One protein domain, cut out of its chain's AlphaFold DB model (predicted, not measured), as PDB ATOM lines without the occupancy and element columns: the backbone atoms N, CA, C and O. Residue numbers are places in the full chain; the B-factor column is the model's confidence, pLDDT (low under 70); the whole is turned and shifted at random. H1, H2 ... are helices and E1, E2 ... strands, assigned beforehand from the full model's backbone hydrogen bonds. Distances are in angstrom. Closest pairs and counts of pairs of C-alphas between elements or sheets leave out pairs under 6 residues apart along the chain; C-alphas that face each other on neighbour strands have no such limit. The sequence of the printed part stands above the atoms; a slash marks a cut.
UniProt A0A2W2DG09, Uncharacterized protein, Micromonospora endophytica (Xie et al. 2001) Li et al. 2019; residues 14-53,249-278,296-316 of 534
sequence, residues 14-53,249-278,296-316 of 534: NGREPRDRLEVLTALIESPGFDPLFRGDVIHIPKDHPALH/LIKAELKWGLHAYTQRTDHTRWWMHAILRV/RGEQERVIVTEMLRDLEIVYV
ATOM      1  N   ASN A  14      47.032  11.558  26.522       46.31
ATOM      2  CA  ASN A  14      48.227  10.778  26.863       46.31
ATOM      3  C   ASN A  14      48.357   9.381  26.238       46.31
ATOM      4  O   ASN A  14      49.187   8.613  26.713       46.31
ATOM      5  N   GLY A  15      47.594   9.033  25.201       51.72
ATOM      6  CA  GLY A  15      47.865   7.811  24.434       51.72
ATOM      7  C   GLY A  15      49.091   7.939  23.522       51.72
ATOM      8  O   GLY A  15      49.855   6.989  23.385       51.72
ATOM      9  N   ARG A  16      49.303   9.125  22.931       61.31
ATOM     10  CA  ARG A  16      50.419   9.399  22.010       61.31
ATOM     11  C   ARG A  16      51.618  10.007  22.717       61.31
ATOM     12  O   ARG A  16      51.447  10.931  23.523       61.31
ATOM     13  N   GLU A  17      52.815   9.549  22.356       71.75
ATOM     14  CA  GLU A  17      54.050  10.152  22.845       71.75
ATOM     15  C   GLU A  17      54.170  11.608  22.348       71.75
ATOM     16  O   GLU A  17      53.719  11.935  21.246       71.75
ATOM     17  N   PRO A  18      54.791  12.517  23.129       73.00
ATOM     18  CA  PRO A  18      54.991  13.915  22.729       73.00
ATOM     19  C   PRO A  18      55.657  14.084  21.355       73.00
ATOM     20  O   PRO A  18      55.406  15.068  20.660       73.00
ATOM     21  N   ARG A  19      56.489  13.114  20.959       72.38
ATOM     22  CA  ARG A  19      57.124  13.061  19.643       72.38
ATOM     23  C   ARG A  19      56.096  12.899  18.523       72.38
ATOM     24  O   ARG A  19      56.099  13.707  17.602       72.38
ATOM     25  N   ASP A  20      55.184  11.942  18.647       81.81
ATOM     26  CA  ASP A  20      54.142  11.690  17.646       81.81
ATOM     27  C   ASP A  20      53.213  12.900  17.495       81.81
ATOM     28  O   ASP A  20      52.816  13.267  16.390       81.81
ATOM     29  N   ARG A  21      52.889  13.568  18.613       87.62
ATOM     30  CA  ARG A  21      52.093  14.807  18.604       87.62
ATOM     31  C   ARG A  21      52.784  15.914  17.810       87.62
ATOM     32  O   ARG A  21      52.141  16.568  16.989       87.62
ATOM     33  N   LEU A  22      54.085  16.106  18.042       90.94
ATOM     34  CA  LEU A  22      54.881  17.096  17.323       90.94
ATOM     35  C   LEU A  22      54.974  16.757  15.833       90.94
ATOM     36  O   LEU A  22      54.774  17.642  15.012       90.94
ATOM     37  N   GLU A  23      55.234  15.498  15.478       90.56
ATOM     38  CA  GLU A  23      55.321  15.061  14.079       90.56
ATOM     39  C   GLU A  23      54.004  15.324  13.324       90.56
ATOM     40  O   GLU A  23      54.024  15.910  12.238       90.56
ATOM     41  N   VAL A  24      52.856  14.994  13.928       90.38
ATOM     42  CA  VAL A  24      51.530  15.263  13.342       90.38
ATOM     43  C   VAL A  24      51.279  16.763  13.170       90.38
ATOM     44  O   VAL A  24      50.849  17.192  12.098       90.38
ATOM     45  N   LEU A  25      51.545  17.579  14.195       94.00
ATOM     46  CA  LEU A  25      51.318  19.022  14.097       94.00
ATOM     47  C   LEU A  25      52.261  19.697  13.105       94.00
ATOM     48  O   LEU A  25      51.817  20.573  12.368       94.00
ATOM     49  N   THR A  26      53.528  19.288  13.044       93.50
ATOM     50  CA  THR A  26      54.478  19.806  12.052       93.50
ATOM     51  C   THR A  26      53.970  19.533  10.639       93.50
ATOM     52  O   THR A  26      53.864  20.471   9.851       93.50
ATOM     53  N   ALA A  27      53.540  18.301  10.345       93.12
ATOM     54  CA  ALA A  27      52.975  17.959   9.039       93.12
ATOM     55  C   ALA A  27      51.730  18.800   8.691       93.12
ATOM     56  O   ALA A  27      51.556  19.226   7.548       93.12
ATOM     57  N   LEU A  28      50.869  19.082   9.676       92.88
ATOM     58  CA  LEU A  28      49.693  19.932   9.483       92.88
ATOM     59  C   LEU A  28      50.054  21.409   9.259       92.88
ATOM     60  O   LEU A  28      49.460  22.048   8.392       92.88
ATOM     61  N   ILE A  29      51.027  21.948   9.995       94.25
ATOM     62  CA  ILE A  29      51.492  23.344   9.880       94.25
ATOM     63  C   ILE A  29      52.215  23.590   8.546       94.25
ATOM     64  O   ILE A  29      52.089  24.659   7.937       94.25
ATOM     65  N   GLU A  30      52.961  22.596   8.069       92.88
ATOM     66  CA  GLU A  30      53.650  22.630   6.776       92.88
ATOM     67  C   GLU A  30      52.694  22.422   5.592       92.88
ATOM     68  O   GLU A  30      53.050  22.713   4.449       92.88
ATOM     69  N   SER A  31      51.459  21.973   5.845       91.44
ATOM     70  CA  SER A  31      50.481  21.741   4.787       91.44
ATOM     71  C   SER A  31      50.107  23.039   4.041       91.44
ATOM     72  O   SER A  31      50.071  24.125   4.638       91.44
ATOM     73  N   PRO A  32      49.759  22.963   2.739       88.81
ATOM     74  CA  PRO A  32      49.379  24.139   1.952       88.81
ATOM     75  C   PRO A  32      48.146  24.882   2.481       88.81
ATOM     76  O   PRO A  32      48.025  26.083   2.262       88.81
ATOM     77  N   GLY A  33      47.239  24.176   3.168       86.88
ATOM     78  CA  GLY A  33      46.011  24.747   3.729       86.88
ATOM     79  C   GLY A  33      46.212  25.511   5.039       86.88
ATOM     80  O   GLY A  33      45.304  26.219   5.469       86.88
ATOM     81  N   PHE A  34      47.382  25.388   5.669       92.94
ATOM     82  CA  PHE A  34      47.701  26.128   6.881       92.94
ATOM     83  C   PHE A  34      48.034  27.587   6.555       92.94
ATOM     84  O   PHE A  34      48.814  27.869   5.643       92.94
ATOM     85  N   ASP A  35      47.460  28.518   7.315       92.56
ATOM     86  CA  ASP A  35      47.647  29.949   7.079       92.56
ATOM     87  C   ASP A  35      49.124  30.346   7.319       92.56
ATOM     88  O   ASP A  35      49.635  30.167   8.434       92.56
ATOM     89  N   PRO A  36      49.825  30.893   6.300       92.94
ATOM     90  CA  PRO A  36      51.221  31.314   6.417       92.94
ATOM     91  C   PRO A  36      51.491  32.268   7.585       92.94
ATOM     92  O   PRO A  36      52.599  32.249   8.125       92.94
ATOM     93  N   LEU A  37      50.492  33.055   8.005       92.69
ATOM     94  CA  LEU A  37      50.583  33.995   9.122       92.69
ATOM     95  C   LEU A  37      51.099  33.334  10.409       92.69
ATOM     96  O   LEU A  37      51.888  33.936  11.138       92.69
ATOM     97  N   PHE A  38      50.684  32.094  10.686       94.06
ATOM     98  CA  PHE A  38      50.993  31.400  11.941       94.06
ATOM     99  C   PHE A  38      52.212  30.471  11.854       94.06
ATOM    100  O   PHE A  38      52.540  29.812  12.840       94.06
ATOM    101  N   ARG A  39      52.899  30.375  10.705       91.88
ATOM    102  CA  ARG A  39      54.034  29.441  10.544       91.88
ATOM    103  C   ARG A  39      55.293  29.903  11.274       91.88
ATOM    104  O   ARG A  39      56.031  29.074  11.808       91.88
ATOM    105  N   GLY A  40      55.537  31.212  11.309       89.75
ATOM    106  CA  GLY A  40      56.720  31.800  11.940       89.75
ATOM    107  C   GLY A  40      56.747  31.633  13.462       89.75
ATOM    108  O   GLY A  40      55.720  31.435  14.107       89.75
ATOM    109  N   ASP A  41      57.935  31.736  14.056       89.31
ATOM    110  CA  ASP A  41      58.095  31.793  15.519       89.31
ATOM    111  C   ASP A  41      57.758  33.177  16.092       89.31
ATOM    112  O   ASP A  41      57.526  33.324  17.293       89.31
ATOM    113  N   VAL A  42      57.679  34.182  15.223       88.88
ATOM    114  CA  VAL A  42      57.106  35.491  15.520       88.88
ATOM    115  C   VAL A  42      55.936  35.698  14.580       88.88
ATOM    116  O   VAL A  42      56.102  35.757  13.365       88.88
ATOM    117  N   ILE A  43      54.748  35.789  15.162       91.06
ATOM    118  CA  ILE A  43      53.496  35.932  14.429       91.06
ATOM    119  C   ILE A  43      53.098  37.404  14.490       91.06
ATOM    120  O   ILE A  43      52.876  37.938  15.579       91.06
ATOM    121  N   HIS A  44      53.014  38.048  13.328       89.00
ATOM    122  CA  HIS A  44      52.641  39.455  13.186       89.00
ATOM    123  C   HIS A  44      51.195  39.581  12.718       89.00
ATOM    124  O   HIS A  44      50.915  39.579  11.525       89.00
ATOM    125  N   ILE A  45      50.271  39.701  13.665       89.75
ATOM    126  CA  ILE A  45      48.846  39.862  13.392       89.75
ATOM    127  C   ILE A  45      48.596  41.245  12.768       89.75
ATOM    128  O   ILE A  45      48.875  42.265  13.415       89.75
ATOM    129  N   PRO A  46      48.045  41.306  11.540       86.94
ATOM    130  CA  PRO A  46      47.635  42.561  10.922       86.94
ATOM    131  C   PRO A  46      46.664  43.326  11.818       86.94
ATOM    132  O   PRO A  46      45.905  42.713  12.570       86.94
ATOM    133  N   LYS A  47      46.675  44.661  11.719       81.69
ATOM    134  CA  LYS A  47      45.788  45.542  12.495       81.69
ATOM    135  C   LYS A  47      44.340  45.055  12.376       81.69
ATOM    136  O   LYS A  47      43.792  44.558  13.353       81.69
ATOM    137  N   ASP A  48      43.820  44.989  11.156       78.31
ATOM    138  CA  ASP A  48      42.410  44.677  10.888       78.31
ATOM    139  C   ASP A  48      42.124  43.173  10.724       78.31
ATOM    140  O   ASP A  48      41.227  42.770   9.982       78.31
ATOM    141  N   HIS A  49      42.892  42.305  11.394       87.19
ATOM    142  CA  HIS A  49      42.685  40.860  11.284       87.19
ATOM    143  C   HIS A  49      41.266  40.472  11.752       87.19
ATOM    144  O   HIS A  49      40.919  40.715  12.914       87.19
ATOM    145  N   PRO A  50      40.454  39.774  10.935       83.12
ATOM    146  CA  PRO A  50      39.020  39.596  11.187       83.12
ATOM    147  C   PRO A  50      38.711  38.980  12.561       83.12
ATOM    148  O   PRO A  50      37.840  39.461  13.284       83.12
ATOM    149  N   ALA A  51      39.479  37.967  12.973       85.69
ATOM    150  CA  ALA A  51      39.298  37.295  14.265       85.69
ATOM    151  C   ALA A  51      40.197  37.827  15.402       85.69
ATOM    152  O   ALA A  51      39.856  37.683  16.571       85.69
ATOM    153  N   LEU A  52      41.338  38.452  15.084       87.00
ATOM    154  CA  LEU A  52      42.441  38.701  16.033       87.00
ATOM    155  C   LEU A  52      42.893  40.171  16.054       87.00
ATOM    156  O   LEU A  52      43.974  40.468  16.564       87.00
ATOM    157  N   HIS A  53      42.086  41.093  15.513       83.94
ATOM    158  CA  HIS A  53      42.420  42.515  15.501       83.94
ATOM    159  C   HIS A  53      42.736  43.029  16.911       83.94
ATOM    160  O   HIS A  53      42.117  42.642  17.911       83.94
ATOM    161  N   LEU A 249      56.993  21.420  20.800       94.62
ATOM    162  CA  LEU A 249      55.614  20.926  20.874       94.62
ATOM    163  C   LEU A 249      54.624  22.034  21.254       94.62
ATOM    164  O   LEU A 249      53.703  22.305  20.492       94.62
ATOM    165  N   ILE A 250      54.863  22.744  22.359       95.12
ATOM    166  CA  ILE A 250      53.995  23.857  22.770       95.12
ATOM    167  C   ILE A 250      53.922  24.970  21.709       95.12
ATOM    168  O   ILE A 250      52.870  25.580  21.527       95.12
ATOM    169  N   LYS A 251      55.006  25.219  20.950       95.19
ATOM    170  CA  LYS A 251      54.966  26.135  19.795       95.19
ATOM    171  C   LYS A 251      53.963  25.651  18.755       95.19
ATOM    172  O   LYS A 251      53.126  26.434  18.317       95.19
ATOM    173  N   ALA A 252      54.066  24.387  18.353       96.00
ATOM    174  CA  ALA A 252      53.189  23.798  17.351       96.00
ATOM    175  C   ALA A 252      51.720  23.822  17.809       96.00
ATOM    176  O   ALA A 252      50.842  24.199  17.038       96.00
ATOM    177  N   GLU A 253      51.461  23.524  19.083       96.06
ATOM    178  CA  GLU A 253      50.119  23.559  19.677       96.06
ATOM    179  C   GLU A 253      49.508  24.961  19.681       96.06
ATOM    180  O   GLU A 253      48.350  25.133  19.299       96.06
ATOM    181  N   LEU A 254      50.289  25.980  20.054       96.25
ATOM    182  CA  LEU A 254      49.843  27.374  20.018       96.25
ATOM    183  C   LEU A 254      49.594  27.853  18.583       96.25
ATOM    184  O   LEU A 254      48.584  28.510  18.332       96.25
ATOM    185  N   LYS A 255      50.475  27.505  17.635       96.38
ATOM    186  CA  LYS A 255      50.301  27.823  16.208       96.38
ATOM    187  C   LYS A 255      49.021  27.194  15.659       96.38
ATOM    188  O   LYS A 255      48.226  27.888  15.026       96.38
ATOM    189  N   TRP A 256      48.794  25.913  15.949       95.44
ATOM    190  CA  TRP A 256      47.581  25.206  15.546       95.44
ATOM    191  C   TRP A 256      46.329  25.810  16.180       95.44
ATOM    192  O   TRP A 256      45.377  26.107  15.467       95.44
ATOM    193  N   GLY A 257      46.341  26.058  17.491       93.88
ATOM    194  CA  GLY A 257      45.207  26.639  18.205       93.88
ATOM    195  C   GLY A 257      44.824  28.031  17.694       93.88
ATOM    196  O   GLY A 257      43.640  28.324  17.528       93.88
ATOM    197  N   LEU A 258      45.811  28.884  17.390       94.75
ATOM    198  CA  LEU A 258      45.573  30.194  16.773       94.75
ATOM    199  C   LEU A 258      44.989  30.054  15.365       94.75
ATOM    200  O   LEU A 258      43.991  30.704  15.058       94.75
ATOM    201  N   HIS A 259      45.558  29.183  14.529       93.69
ATOM    202  CA  HIS A 259      45.044  28.926  13.187       93.69
ATOM    203  C   HIS A 259      43.604  28.390  13.226       93.69
ATOM    204  O   HIS A 259      42.716  28.984  12.614       93.69
ATOM    205  N   ALA A 260      43.340  27.335  14.000       90.62
ATOM    206  CA  ALA A 260      42.021  26.720  14.136       90.62
ATOM    207  C   ALA A 260      40.965  27.720  14.629       90.62
ATOM    208  O   ALA A 260      39.847  27.750  14.109       90.62
ATOM    209  N   TYR A 261      41.334  28.610  15.557       90.50
ATOM    210  CA  TYR A 261      40.464  29.690  16.013       90.50
ATOM    211  C   TYR A 261      39.993  30.595  14.864       90.50
ATOM    212  O   TYR A 261      38.799  30.888  14.769       90.50
ATOM    213  N   THR A 262      40.895  30.988  13.956       89.38
ATOM    214  CA  THR A 262      40.547  31.864  12.819       89.38
ATOM    215  C   THR A 262      39.595  31.227  11.809       89.38
ATOM    216  O   THR A 262      38.875  31.947  11.122       89.38
ATOM    217  N   GLN A 263      39.542  29.895  11.743       84.94
ATOM    218  CA  GLN A 263      38.671  29.162  10.818       84.94
ATOM    219  C   GLN A 263      37.221  29.047  11.321       84.94
ATOM    220  O   GLN A 263      36.325  28.617  10.591       84.94
ATOM    221  N   ARG A 264      36.953  29.412  12.582       81.00
ATOM    222  CA  ARG A 264      35.626  29.276  13.194       81.00
ATOM    223  C   ARG A 264      34.739  30.473  12.865       81.00
ATOM    224  O   ARG A 264      35.088  31.617  13.143       81.00
ATOM    225  N   THR A 265      33.521  30.201  12.405       70.81
ATOM    226  CA  THR A 265      32.498  31.236  12.162       70.81
ATOM    227  C   THR A 265      31.778  31.707  13.430       70.81
ATOM    228  O   THR A 265      31.234  32.803  13.447       70.81
ATOM    229  N   ASP A 266      31.736  30.875  14.477       69.50
ATOM    230  CA  ASP A 266      31.130  31.173  15.784       69.50
ATOM    231  C   ASP A 266      32.179  30.895  16.862       69.50
ATOM    232  O   ASP A 266      32.425  29.738  17.236       69.50
ATOM    233  N   HIS A 267      32.870  31.952  17.279       70.00
ATOM    234  CA  HIS A 267      33.946  31.889  18.254       70.00
ATOM    235  C   HIS A 267      33.744  32.917  19.364       70.00
ATOM    236  O   HIS A 267      33.276  34.036  19.137       70.00
ATOM    237  N   THR A 268      34.127  32.539  20.583       80.06
ATOM    238  CA  THR A 268      34.239  33.494  21.684       80.06
ATOM    239  C   THR A 268      35.334  34.494  21.326       80.06
ATOM    240  O   THR A 268      36.398  34.105  20.845       80.06
ATOM    241  N   ARG A 269      35.102  35.791  21.529       83.81
ATOM    242  CA  ARG A 269      36.107  36.822  21.238       83.81
ATOM    243  C   ARG A 269      37.338  36.607  22.125       83.81
ATOM    244  O   ARG A 269      37.213  36.639  23.345       83.81
ATOM    245  N   TRP A 270      38.510  36.427  21.520       89.19
ATOM    246  CA  TRP A 270      39.783  36.349  22.230       89.19
ATOM    247  C   TRP A 270      40.478  37.703  22.169       89.19
ATOM    248  O   TRP A 270      40.767  38.230  21.096       89.19
ATOM    249  N   TRP A 271      40.763  38.283  23.331       86.00
ATOM    250  CA  TRP A 271      41.518  39.530  23.378       86.00
ATOM    251  C   TRP A 271      43.016  39.274  23.234       86.00
ATOM    252  O   TRP A 271      43.566  38.401  23.905       86.00
ATOM    253  N   MET A 272      43.704  40.112  22.453       86.88
ATOM    254  CA  MET A 272      45.153  40.004  22.238       86.88
ATOM    255  C   MET A 272      45.947  39.949  23.554       86.88
ATOM    256  O   MET A 272      46.829  39.117  23.721       86.88
ATOM    257  N   HIS A 273      45.584  40.762  24.552       84.75
ATOM    258  CA  HIS A 273      46.259  40.740  25.855       84.75
ATOM    259  C   HIS A 273      46.042  39.423  26.622       84.75
ATOM    260  O   HIS A 273      46.894  39.030  27.412       84.75
ATOM    261  N   ALA A 274      44.916  38.735  26.416       89.38
ATOM    262  CA  ALA A 274      44.668  37.429  27.016       89.38
ATOM    263  C   ALA A 274      45.485  36.339  26.312       89.38
ATOM    264  O   ALA A 274      46.115  35.537  26.996       89.38
ATOM    265  N   ILE A 275      45.571  36.380  24.978       91.88
ATOM    266  CA  ILE A 275      46.436  35.488  24.189       91.88
ATOM    267  C   ILE A 275      47.897  35.630  24.633       91.88
ATOM    268  O   ILE A 275      48.550  34.633  24.929       91.88
ATOM    269  N   LEU A 276      48.400  36.862  24.757       89.19
ATOM    270  CA  LEU A 276      49.780  37.109  25.185       89.19
ATOM    271  C   LEU A 276      50.071  36.565  26.594       89.19
ATOM    272  O   LEU A 276      51.143  36.002  26.802       89.19
ATOM    273  N   ARG A 277      49.116  36.654  27.532       89.62
ATOM    274  CA  ARG A 277      49.243  36.055  28.877       89.62
ATOM    275  C   ARG A 277      49.268  34.525  28.847       89.62
ATOM    276  O   ARG A 277      50.022  33.913  29.604       89.62
ATOM    277  N   VAL A 278      48.469  33.902  27.973       92.94
ATOM    278  CA  VAL A 278      48.510  32.445  27.755       92.94
ATOM    279  C   VAL A 278      49.888  32.041  27.234       92.94
ATOM    280  O   VAL A 278      50.525  31.171  27.822       92.94
ATOM    281  N   ARG A 296      43.843  30.590  36.713       86.81
ATOM    282  CA  ARG A 296      43.874  31.635  35.667       86.81
ATOM    283  C   ARG A 296      42.549  32.365  35.488       86.81
ATOM    284  O   ARG A 296      41.484  31.887  35.872       86.81
ATOM    285  N   GLY A 297      42.636  33.542  34.862       87.62
ATOM    286  CA  GLY A 297      41.478  34.349  34.491       87.62
ATOM    287  C   GLY A 297      40.546  33.636  33.508       87.62
ATOM    288  O   GLY A 297      40.939  32.714  32.793       87.62
ATOM    289  N   GLU A 298      39.289  34.081  33.463       88.31
ATOM    290  CA  GLU A 298      38.239  33.477  32.632       88.31
ATOM    291  C   GLU A 298      38.611  33.434  31.140       88.31
ATOM    292  O   GLU A 298      38.417  32.413  30.486       88.31
ATOM    293  N   GLN A 299      39.197  34.510  30.607       88.69
ATOM    294  CA  GLN A 299      39.587  34.587  29.195       88.69
ATOM    295  C   GLN A 299      40.691  33.579  28.855       88.69
ATOM    296  O   GLN A 299      40.582  32.862  27.865       88.69
ATOM    297  N   GLU A 300      41.723  33.470  29.691       91.31
ATOM    298  CA  GLU A 300      42.799  32.489  29.526       91.31
ATOM    299  C   GLU A 300      42.261  31.054  29.579       91.31
ATOM    300  O   GLU A 300      42.612  30.228  28.737       91.31
ATOM    301  N   ARG A 301      41.349  30.772  30.520       90.31
ATOM    302  CA  ARG A 301      40.669  29.473  30.628       90.31
ATOM    303  C   ARG A 301      39.897  29.121  29.365       90.31
ATOM    304  O   ARG A 301      39.982  27.978  28.912       90.31
ATOM    305  N   VAL A 302      39.139  30.074  28.820       89.69
ATOM    306  CA  VAL A 302      38.363  29.884  27.587       89.69
ATOM    307  C   VAL A 302      39.293  29.602  26.412       89.69
ATOM    308  O   VAL A 302      39.103  28.586  25.749       89.69
ATOM    309  N   ILE A 303      40.326  30.430  26.210       92.06
ATOM    310  CA  ILE A 303      41.307  30.272  25.125       92.06
ATOM    311  C   ILE A 303      41.929  28.875  25.168       92.06
ATOM    312  O   ILE A 303      41.846  28.123  24.199       92.06
ATOM    313  N   VAL A 304      42.498  28.488  26.312       92.69
ATOM    314  CA  VAL A 304      43.197  27.203  26.447       92.69
ATOM    315  C   VAL A 304      42.238  26.024  26.302       92.69
ATOM    316  O   VAL A 304      42.574  25.035  25.661       92.69
ATOM    317  N   THR A 305      41.021  26.114  26.844       89.25
ATOM    318  CA  THR A 305      40.018  25.042  26.699       89.25
ATOM    319  C   THR A 305      39.605  24.850  25.244       89.25
ATOM    320  O   THR A 305      39.450  23.719  24.787       89.25
ATOM    321  N   GLU A 306      39.430  25.946  24.512       88.31
ATOM    322  CA  GLU A 306      39.095  25.909  23.095       88.31
ATOM    323  C   GLU A 306      40.256  25.385  22.234       88.31
ATOM    324  O   GLU A 306      39.990  24.604  21.324       88.31
ATOM    325  N   MET A 307      41.509  25.747  22.538       91.44
ATOM    326  CA  MET A 307      42.697  25.199  21.866       91.44
ATOM    327  C   MET A 307      42.862  23.698  22.131       91.44
ATOM    328  O   MET A 307      43.060  22.926  21.200       91.44
ATOM    329  N   LEU A 308      42.739  23.264  23.391       89.19
ATOM    330  CA  LEU A 308      42.836  21.847  23.762       89.19
ATOM    331  C   LEU A 308      41.769  20.998  23.064       89.19
ATOM    332  O   LEU A 308      42.042  19.861  22.694       89.19
ATOM    333  N   ARG A 309      40.573  21.553  22.851       84.31
ATOM    334  CA  ARG A 309      39.509  20.892  22.089       84.31
ATOM    335  C   ARG A 309      39.877  20.719  20.613       84.31
ATOM    336  O   ARG A 309      39.646  19.645  20.073       84.31
ATOM    337  N   ASP A 310      40.459  21.737  19.979       86.69
ATOM    338  CA  ASP A 310      40.920  21.629  18.585       86.69
ATOM    339  C   ASP A 310      42.072  20.627  18.443       86.69
ATOM    340  O   ASP A 310      42.153  19.896  17.458       86.69
ATOM    341  N   LEU A 311      42.959  20.581  19.439       89.12
ATOM    342  CA  LEU A 311      44.063  19.627  19.494       89.12
ATOM    343  C   LEU A 311      43.573  18.193  19.717       89.12
ATOM    344  O   LEU A 311      44.113  17.268  19.118       89.12
ATOM    345  N   GLU A 312      42.527  17.990  20.523       84.56
ATOM    346  CA  GLU A 312      41.946  16.663  20.769       84.56
ATOM    347  C   GLU A 312      41.513  15.983  19.460       84.56
ATOM    348  O   GLU A 312      41.772  14.798  19.277       84.56
ATOM    349  N   ILE A 313      40.957  16.736  18.506       83.88
ATOM    350  CA  ILE A 313      40.514  16.209  17.201       83.88
ATOM    351  C   ILE A 313      41.687  15.731  16.336       83.88
ATOM    352  O   ILE A 313      41.526  14.824  15.521       83.88
ATOM    353  N   VAL A 314      42.859  16.342  16.507       86.94
ATOM    354  CA  VAL A 314      44.093  15.994  15.788       86.94
ATOM    355  C   VAL A 314      44.806  14.814  16.450       86.94
ATOM    356  O   VAL A 314      45.366  13.937  15.783       86.94
ATOM    357  N   TYR A 315      44.811  14.801  17.779       86.38
ATOM    358  CA  TYR A 315      45.552  13.826  18.567       86.38
ATOM    359  C   TYR A 315      44.818  12.510  18.765       86.38
ATOM    360  O   TYR A 315      45.477  11.485  18.911       86.38
ATOM    361  N   VAL A 316      43.488  12.529  18.754       84.50
ATOM    362  CA  VAL A 316      42.655  11.341  18.925       84.50
ATOM    363  C   VAL A 316      42.100  10.932  17.566       84.50
ATOM    364  O   VAL A 316      41.585  11.744  16.809       84.50
TER     365      VAL A 316
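Overview. This is residues 14 to 53, 249 to 278 and 296 to 316 of the 534 residues of an uncharacterized protein of Micromonospora endophytica (Xie et al. 2001) Li et al. 2019 (UniProt A0A2W2DG09). The longest helix, H4, crosses H2, which lies in the middle; H1 packs on H2 and the short H3 packs on H4. The stretch with the small strand E1 runs on the other side of H2 from H4. The printed part has 91 residues, with four named helices and one named strand in the order H1, E1, H2, H3, H4, and is mostly helix. It is compact, with a radius of gyration of the C-alphas of 13.1 A, and rounded, spanning 35 by 30 by 24 A.

Along the chain. H4, residues 298 to 315, is 25.2 A long and ends at C-alpha 315 (45.552, 13.826, 18.567). H2, residues 249 to 262, is 20.3 A long and begins at C-alpha 249 (55.614, 20.926, 20.874). H1, residues 18 to 30, is 18.2 A long and begins at C-alpha 18 (54.991, 13.915, 22.729). H3, residues 272 to 278, measures 9.9 A, and E1, residues 42 to 44, 6.4 A.

Arrangement. H4 touches H2 with residues 306 to 311 alone, about perpendicular at 78 degrees; the closest C-alphas, of Gly 257 and Met 307, are 4.7 A apart. H4 touches H3 with residues 299 to 304 alone, closest at the C-alphas of Ala 274 and Glu 300, 5.8 A, at a steep tilt of 69 degrees, only just short of about perpendicular. H1 touches H2 at a steep tilt of 43 degrees, the same way; the closest C-alphas are those of Leu 22 and Leu 249, 5.3 A. The helix packing is mostly crossed, with no touching pair at a shallow tilt. H1 and H4 are close but not clearly touching. E1 pairs with no named strand and is apart from the four helices. Each O i to N i+4 pair is within hydrogen-bond range in H1, H2 and H3; in H4, 12 of 14 are.

Size, cuts and confidence. The farthest C-alphas, of Gly 15 and Asp 48, are 39.7 A apart. Residues 54 to 248 and 279 to 295 are not printed; the gaps between C-alphas are 25.9 A and 9.2 A. H1 to E1 is a long link, H2 to H3 a short one. Confidence is low at residues 14 to 16 and 266.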